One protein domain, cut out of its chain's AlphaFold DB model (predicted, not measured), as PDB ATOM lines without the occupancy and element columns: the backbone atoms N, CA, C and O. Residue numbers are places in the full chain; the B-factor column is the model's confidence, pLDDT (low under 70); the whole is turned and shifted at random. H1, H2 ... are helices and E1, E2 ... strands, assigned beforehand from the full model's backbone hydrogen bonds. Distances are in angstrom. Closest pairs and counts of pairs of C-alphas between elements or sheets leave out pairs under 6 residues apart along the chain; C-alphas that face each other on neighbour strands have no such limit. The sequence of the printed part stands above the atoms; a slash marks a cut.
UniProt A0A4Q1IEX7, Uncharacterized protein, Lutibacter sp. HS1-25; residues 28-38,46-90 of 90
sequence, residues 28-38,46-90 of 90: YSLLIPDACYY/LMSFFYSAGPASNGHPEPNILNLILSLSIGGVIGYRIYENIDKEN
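What this domain is: This is residues 28 to 38 and 46 to 90 of the 90 residues of an uncharacterized protein of Lutibacter sp. HS1-25 (UniProt A0A4Q1IEX7). One long helix, H3, reaches out like an arm from a small head, and residues 71 to 90, of which 71 to 88 belong to H3, stick out free. The head holds two short helices, H1 and H2, a small hairpin of E1 and E2, and the first residues of H3. The printed part has 56 residues, mostly helix by class, with three named helices and two named strands in the order H1, H2, E1, E2, H3; the sheet, E1 - E2, is antiparallel. The whole is extended, with a radius of gyration of the C-alphas of 16.3 A and spans of 51 by 19 by 19 A, the arm making the length.

How they stand to each other: H1, residues 28 to 31, touches no helix. H1 and H2, residues 46 to 50, are only just apart, their closest C-alphas 8.3 A from each other. E1, residues 51 to 53, and E2, residues 61 to 63, form a hairpin of antiparallel neighbours at 140 degrees, with N 52 and O 62, and N 62 and O 52, each 2.8 A apart, within hydrogen-bond range. H3, residues 65 to 88, touches H2 with residues 65 to 67 alone; the closest C-alphas are those of Phe 50 and Asn 67, 5.0 A apart. H1 is apart from E1 and H3. Every O i to N i+4 pair is within hydrogen-bond range in H3; H2 has 0 of 1, but 2 of 2 O i to N i+3 pairs, and H1 is too short for an O i to N i+4 pair.

Where its parts are: H1 begins at C-alpha 28 (26.809, 11.830, -28.510) and is 5.4 A long. H2 measures 7.3 A, E1 6.9 A and E2 7.0 A. H3 runs 34.4 A to C-alpha 88 (54.318, -9.933, -27.740).

The domain as a whole: The C-alphas of Tyr 37 and Asn 90 are farthest apart, 51.6 A. Residues 39 to 45 are not printed, and C-alphas 38 and 46 are 14.4 A apart across this cut. Of the links that are printed whole, none is long. Residues 89 and 90 have pLDDT under 70.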
ATOM      1  N   TYR A  28      27.577  10.590 -28.519       94.62
ATOM      2  CA  TYR A  28      26.809  11.830 -28.510       94.62
ATOM      3  C   TYR A  28      25.479  11.684 -29.260       94.62
ATOM      4  O   TYR A  28      24.431  11.916 -28.668       94.62
ATOM      5  N   SER A  29      25.489  11.227 -30.518       94.06
ATOM      6  CA  SER A  29      24.260  11.070 -31.309       94.06
ATOM      7  C   SER A  29      23.301  10.013 -30.756       94.06
ATOM      8  O   SER A  29      22.093  10.135 -30.939       94.06
ATOM      9  N   LEU A  30      23.814   8.972 -30.092       95.00
ATOM     10  CA  LEU A  30      22.982   7.940 -29.465       95.00
ATOM     11  C   LEU A  30      22.297   8.436 -28.190       95.00
ATOM     12  O   LEU A  30      21.147   8.081 -27.937       95.00
ATOM     13  N   LEU A  31      23.001   9.220 -27.374       93.62
ATOM     14  CA  LEU A  31      22.480   9.715 -26.101       93.62
ATOM     15  C   LEU A  31      21.640  10.986 -26.275       93.62
ATOM     16  O   LEU A  31      20.630  11.146 -25.594       93.62
ATOM     17  N   ILE A  32      22.041  11.871 -27.186       93.75
ATOM     18  CA  ILE A  32      21.431  13.180 -27.443       93.75
ATOM     19  C   ILE A  32      20.953  13.202 -28.905       93.75
ATOM     20  O   ILE A  32      21.585  13.821 -29.765       93.75
ATOM     21  N   PRO A  33      19.854  12.493 -29.229       92.62
ATOM     22  CA  PRO A  33      19.321  12.457 -30.591       92.62
ATOM     23  C   PRO A  33      18.696  13.796 -31.009       92.62
ATOM     24  O   PRO A  33      18.717  14.141 -32.187       92.62
ATOM     25  N   ASP A  34      18.168  14.557 -30.047       94.12
ATOM     26  CA  ASP A  34      17.666  15.917 -30.234       94.12
ATOM     27  C   ASP A  34      18.335  16.854 -29.220       94.12
ATOM     28  O   ASP A  34      18.007  16.863 -28.034       94.12
ATOM     29  N   ALA A  35      19.302  17.641 -29.688       93.06
ATOM     30  CA  ALA A  35      19.991  18.624 -28.856       93.06
ATOM     31  C   ALA A  35      19.105  19.835 -28.517       93.06
ATOM     32  O   ALA A  35      19.303  20.457 -27.472       93.06
ATOM     33  N   CYS A  36      18.111  20.153 -29.357       93.38
ATOM     34  CA  CYS A  36      17.222  21.297 -29.164       93.38
ATOM     35  C   CYS A  36      16.268  21.084 -27.979       93.38
ATOM     36  O   CYS A  36      15.883  22.046 -27.317       93.38
ATOM     37  N   TYR A  37      15.935  19.825 -27.675       93.81
ATOM     38  CA  TYR A  37      15.126  19.434 -26.517       93.81
ATOM     39  C   TYR A  37      15.620  20.061 -25.201       93.81
ATOM     40  O   TYR A  37      14.821  20.470 -24.356       93.81
ATOM     41  N   TYR A  38      16.939  20.204 -25.055       92.44
ATOM     42  CA  TYR A  38      17.577  20.684 -23.830       92.44
ATOM     43  C   TYR A  38      17.566  22.211 -23.656       92.44
ATOM     44  O   TYR A  38      18.000  22.706 -22.622       92.44
ATOM     45  N   LEU A  46      22.729  11.542 -14.769       90.88
ATOM     46  CA  LEU A  46      23.768  10.753 -15.428       90.88
ATOM     47  C   LEU A  46      24.358  11.524 -16.611       90.88
ATOM     48  O   LEU A  46      25.574  11.595 -16.764       90.88
ATOM     49  N   MET A  47      23.497  12.122 -17.431       92.50
ATOM     50  CA  MET A  47      23.903  12.897 -18.597       92.50
ATOM     51  C   MET A  47      24.680  14.149 -18.182       92.50
ATOM     52  O   MET A  47      25.748  14.405 -18.730       92.50
ATOM     53  N   SER A  48      24.211  14.883 -17.169       93.50
ATOM     54  CA  SER A  48      24.868  16.107 -16.692       93.50
ATOM     55  C   SER A  48      26.253  15.866 -16.080       93.50
ATOM     56  O   SER A  48      27.060  16.790 -15.978       93.50
ATOM     57  N   PHE A  49      26.576  14.620 -15.721       94.88
ATOM     58  CA  PHE A  49      27.917  14.251 -15.279       94.88
ATOM     59  C   PHE A  49      28.938  14.288 -16.424       94.88
ATOM     60  O   PHE A  49      30.090  14.672 -16.219       94.88
ATOM     61  N   PHE A  50      28.523  13.938 -17.645       95.94
ATOM     62  CA  PHE A  50      29.399  13.842 -18.821       95.94
ATOM     63  C   PHE A  50      29.177  14.953 -19.853       95.94
ATOM     64  O   PHE A  50      30.037  15.169 -20.709       95.94
ATOM     65  N   TYR A  51      28.052  15.657 -19.777       95.38
ATOM     66  CA  TYR A  51      27.667  16.693 -20.722       95.38
ATOM     67  C   TYR A  51      27.263  17.970 -19.989       95.38
ATOM     68  O   TYR A  51      26.724  17.939 -18.887       95.38
ATOM     69  N   SER A  52      27.530  19.108 -20.610       93.69
ATOM     70  CA  SER A  52      27.157  20.435 -20.122       93.69
ATOM     71  C   SER A  52      26.516  21.228 -21.250       93.69
ATOM     72  O   SER A  52      26.998  21.160 -22.373       93.69
ATOM     73  N   ALA A  53      25.470  21.994 -20.953       91.75
ATOM     74  CA  ALA A  53      24.870  22.933 -21.892       91.75
ATOM     75  C   ALA A  53      25.264  24.350 -21.470       91.75
ATOM     76  O   ALA A  53      24.961  24.775 -20.354       91.75
ATOM     77  N   GLY A  54      25.995  25.055 -22.330       87.81
ATOM     78  CA  GLY A  54      26.555  26.368 -22.024       87.81
ATOM     79  C   GLY A  54      26.267  27.392 -23.120       87.81
ATOM     80  O   GLY A  54      25.826  27.043 -24.211       87.81
ATOM     81  N   PRO A  55      26.547  28.682 -22.875       86.94
ATOM     82  CA  PRO A  55      26.351  29.717 -23.887       86.94
ATOM     83  C   PRO A  55      27.244  29.519 -25.126       86.94
ATOM     84  O   PRO A  55      26.873  29.957 -26.210       86.94
ATOM     85  N   ALA A  56      28.386  28.831 -24.994       88.31
ATOM     86  CA  ALA A  56      29.308  28.552 -26.100       88.31
ATOM     87  C   ALA A  56      28.691  27.680 -27.211       88.31
ATOM     88  O   ALA A  56      29.014  27.860 -28.382       88.31
ATOM     89  N   SER A  57      27.765  26.793 -26.855       88.38
ATOM     90  CA  SER A  57      26.991  25.941 -27.768       88.38
ATOM     91  C   SER A  57      25.565  26.425 -27.979       88.38
ATOM     92  O   SER A  57      24.729  25.672 -28.479       88.38
ATOM     93  N   ASN A  58      25.261  27.663 -27.576       90.94
ATOM     94  CA  ASN A  58      23.899  28.183 -27.582       90.94
ATOM     95  C   ASN A  58      22.930  27.260 -26.812       90.94
ATOM     96  O   ASN A  58      21.822  27.008 -27.267       90.94
ATOM     97  N   GLY A  59      23.362  26.704 -25.674       88.56
ATOM     98  CA  GLY A  59      22.535  25.840 -24.828       88.56
ATOM     99  C   GLY A  59      22.390  24.394 -25.313       88.56
ATOM    100  O   GLY A  59      21.619  23.644 -24.719       88.56
ATOM    101  N   HIS A  60      23.116  23.967 -26.351       92.69
ATOM    102  CA  HIS A  60      23.140  22.551 -26.728       92.69
ATOM    103  C   HIS A  60      24.042  21.754 -25.782       92.69
ATOM    104  O   HIS A  60      25.073  22.262 -25.350       92.69
ATOM    105  N   PRO A  61      23.697  20.503 -25.444       94.81
ATOM    106  CA  PRO A  61      24.601  19.663 -24.677       94.81
ATOM    107  C   PRO A  61      25.937  19.484 -25.406       94.81
ATOM    108  O   PRO A  61      25.982  19.239 -26.607       94.81
ATOM    109  N   GLU A  62      27.034  19.557 -24.668       94.00
ATOM    110  CA  GLU A  62      28.394  19.353 -25.159       94.00
ATOM    111  C   GLU A  62      29.118  18.393 -24.219       94.00
ATOM    112  O   GLU A  62      28.918  18.485 -23.003       94.00
ATOM    113  N   PRO A  63      29.984  17.495 -24.714       94.94
ATOM    114  CA  PRO A  63      30.840  16.706 -23.838       94.94
ATOM    115  C   PRO A  63      31.704  17.624 -22.967       94.94
ATOM    116  O   PRO A  63      32.390  18.514 -23.470       94.94
ATOM    117  N   ASN A  64      31.700  17.399 -21.657       95.25
ATOM    118  CA  ASN A  64      32.459  18.222 -20.722       95.25
ATOM    119  C   ASN A  64      33.902  17.706 -20.529       95.25
ATOM    120  O   ASN A  64      34.335  16.705 -21.110       95.25
ATOM    121  N   ILE A  65      34.664  18.379 -19.662       95.56
ATOM    122  CA  ILE A  65      36.059  18.021 -19.355       95.56
ATOM    123  C   ILE A  65      36.174  16.593 -18.803       95.56
ATOM    124  O   ILE A  65      37.127  15.886 -19.130       95.56
ATOM    125  N   LEU A  66      35.212  16.139 -17.996       96.38
ATOM    126  CA  LEU A  66      35.231  14.777 -17.472       96.38
ATOM    127  C   LEU A  66      35.065  13.749 -18.599       96.38
ATOM    128  O   LEU A  66      35.807  12.767 -18.632       96.38
ATOM    129  N   ASN A  67      34.148  13.985 -19.542       97.31
ATOM    130  CA  ASN A  67      33.997  13.131 -20.722       97.31
ATOM    131  C   ASN A  67      35.304  13.061 -21.526       97.31
ATOM    132  O   ASN A  67      35.748  11.965 -21.874       97.31
ATOM    133  N   LEU A  68      35.975  14.199 -21.734       96.88
ATOM    134  CA  LEU A  68      37.275  14.240 -22.407       96.88
ATOM    135  C   LEU A  68      38.335  13.409 -21.665       96.88
ATOM    136  O   LEU A  68      38.995  12.570 -22.278       96.88
ATOM    137  N   ILE A  69      38.484  13.602 -20.350       97.94
ATOM    138  CA  ILE A  69      39.469  12.877 -19.530       97.94
ATOM    139  C   ILE A  69      39.211  11.371 -19.571       97.94
ATOM    140  O   ILE A  69      40.150  10.588 -19.743       97.94
ATOM    141  N   LEU A  70      37.955  10.950 -19.430       97.44
ATOM    142  CA  LEU A  70      37.594   9.536 -19.452       97.44
ATOM    143  C   LEU A  70      37.809   8.923 -20.831       97.44
ATOM    144  O   LEU A  70      38.393   7.847 -20.923       97.44
ATOM    145  N   SER A  71      37.424   9.628 -21.893       97.75
ATOM    146  CA  SER A  71      37.640   9.182 -23.269       97.75
ATOM    147  C   SER A  71      39.130   8.995 -23.569       97.75
ATOM    148  O   SER A  71      39.533   7.947 -24.072       97.75
ATOM    149  N   LEU A  72      39.972   9.958 -23.176       98.31
ATOM    150  CA  LEU A  72      41.427   9.856 -23.310       98.31
ATOM    151  C   LEU A  72      42.008   8.717 -22.468       98.31
ATOM    152  O   LEU A  72      42.891   8.001 -22.936       98.31
ATOM    153  N   SER A  73      41.509   8.521 -21.247       98.12
ATOM    154  CA  SER A  73      41.977   7.459 -20.348       98.12
ATOM    155  C   SER A  73      41.633   6.073 -20.895       98.12
ATOM    156  O   SER A  73      42.510   5.219 -21.010       98.12
ATOM    157  N   ILE A  74      40.376   5.858 -21.289       98.25
ATOM    158  CA  ILE A  74      39.895   4.598 -21.868       98.25
ATOM    159  C   ILE A  74      40.636   4.313 -23.175       98.25
ATOM    160  O   ILE A  74      41.194   3.229 -23.347       98.25
ATOM    161  N   GLY A  75      40.707   5.299 -24.070       98.31
ATOM    162  CA  GLY A  75      41.424   5.165 -25.331       98.31
ATOM    163  C   GLY A  75      42.917   4.910 -25.144       98.31
ATOM    164  O   GLY A  75      43.480   4.052 -25.820       98.31
ATOM    165  N   GLY A  76      43.553   5.571 -24.179       98.25
ATOM    166  CA  GLY A  76      44.951   5.341 -23.835       98.25
ATOM    167  C   GLY A  76      45.208   3.925 -23.315       98.25
ATOM    168  O   GLY A  76      46.183   3.292 -23.724       98.25
ATOM    169  N   VAL A  77      44.317   3.389 -22.473       98.38
ATOM    170  CA  VAL A  77      44.385   1.994 -22.008       98.38
ATOM    171  C   VAL A  77      44.230   1.024 -23.180       98.38
ATOM    172  O   VAL A  77      45.033   0.101 -23.303       98.38
ATOM    173  N   ILE A  78      43.255   1.242 -24.067       98.19
ATOM    174  CA  ILE A  78      43.053   0.410 -25.264       98.19
ATOM    175  C   ILE A  78      44.295   0.450 -26.162       98.19
ATOM    176  O   ILE A  78      44.826  -0.599 -26.524       98.19
ATOM    177  N   GLY A  79      44.809   1.644 -26.462       97.75
ATOM    178  CA  GLY A  79      46.019   1.831 -27.260       97.75
ATOM    179  C   GLY A  79      47.231   1.129 -26.651       97.75
ATOM    180  O   GLY A  79      47.967   0.433 -27.348       97.75
ATOM    181  N   TYR A  80      47.404   1.224 -25.330       96.81
ATOM    182  CA  TYR A  80      48.455   0.498 -24.622       96.81
ATOM    183  C   TYR A  80      48.306  -1.025 -24.749       96.81
ATOM    184  O   TYR A  80      49.293  -1.708 -25.016       96.81
ATOM    185  N   ARG A  81      47.088  -1.565 -24.604       96.50
ATOM    186  CA  ARG A  81      46.829  -3.007 -24.760       96.50
ATOM    187  C   ARG A  81      47.106  -3.500 -26.177       96.50
ATOM    188  O   ARG A  81      47.681  -4.572 -26.334       96.50
ATOM    189  N   ILE A  82      46.751  -2.712 -27.191       95.50
ATOM    190  CA  ILE A  82      47.077  -3.017 -28.590       95.50
ATOM    191  C   ILE A  82      48.597  -3.071 -28.777       95.50
ATOM    192  O   ILE A  82      49.106  -4.049 -29.319       95.50
ATOM    193  N   TYR A  83      49.330  -2.072 -28.269       94.38
ATOM    194  CA  TYR A  83      50.794  -2.074 -28.303       94.38
ATOM    195  C   TYR A  83      51.386  -3.316 -27.620       94.38
ATOM    196  O   TYR A  83      52.270  -3.951 -28.185       94.38
ATOM    197  N   GLU A  84      50.900  -3.685 -26.426       93.38
ATOM    198  CA  GLU A  84      51.378  -4.877 -25.712       93.38
ATOM    199  C   GLU A  84      51.152  -6.168 -26.505       93.38
ATOM    200  O   GLU A  84      51.999  -7.053 -26.457       93.38
ATOM    201  N   ASN A  85      50.022  -6.296 -27.202       91.56
ATOM    202  CA  ASN A  85      49.726  -7.493 -27.986       91.56
ATOM    203  C   ASN A  85      50.628  -7.587 -29.221       91.56
ATOM    204  O   ASN A  85      51.227  -8.631 -29.447       91.56
ATOM    205  N   ILE A  86      50.819  -6.480 -29.943       89.38
ATOM    206  CA  ILE A  86      51.721  -6.434 -31.103       89.38
ATOM    207  C   ILE A  86      53.175  -6.688 -30.674       89.38
ATOM    208  O   ILE A  86      53.899  -7.405 -31.355       89.38
ATOM    209  N   ASP A  87      53.627  -6.131 -29.546       84.44
ATOM    210  CA  ASP A  87      54.993  -6.343 -29.040       84.44
ATOM    211  C   ASP A  87      55.238  -7.796 -28.606       84.44
ATOM    212  O   ASP A  87      56.354  -8.280 -28.742       84.44
ATOM    213  N   LYS A  88      54.217  -8.506 -28.105       79.25
ATOM    214  CA  LYS A  88      54.318  -9.933 -27.740       79.25
ATOM    215  C   LYS A  88      54.396 -10.867 -28.948       79.25
ATOM    216  O   LYS A  88      54.916 -11.969 -28.813       79.25
ATOM    217  N   GLU A  89      53.848 -10.454 -30.087       69.06
ATOM    218  CA  GLU A  89      53.833 -11.235 -31.330       69.06
ATOM    219  C   GLU A  89      55.124 -11.068 -32.168       69.06
ATOM    220  O   GLU A  89      55.299 -11.792 -33.147       69.06
ATOM    221  N   ASN A  90      56.033 -10.150 -31.791       58.00
ATOM    222  CA  ASN A  90      57.255  -9.760 -32.529       58.00
ATOM    223  C   ASN A  90      58.561  -9.899 -31.726       58.00
ATOM    224  O   ASN A  90      59.642  -9.613 -32.308       58.00
TER     225      ASN A  90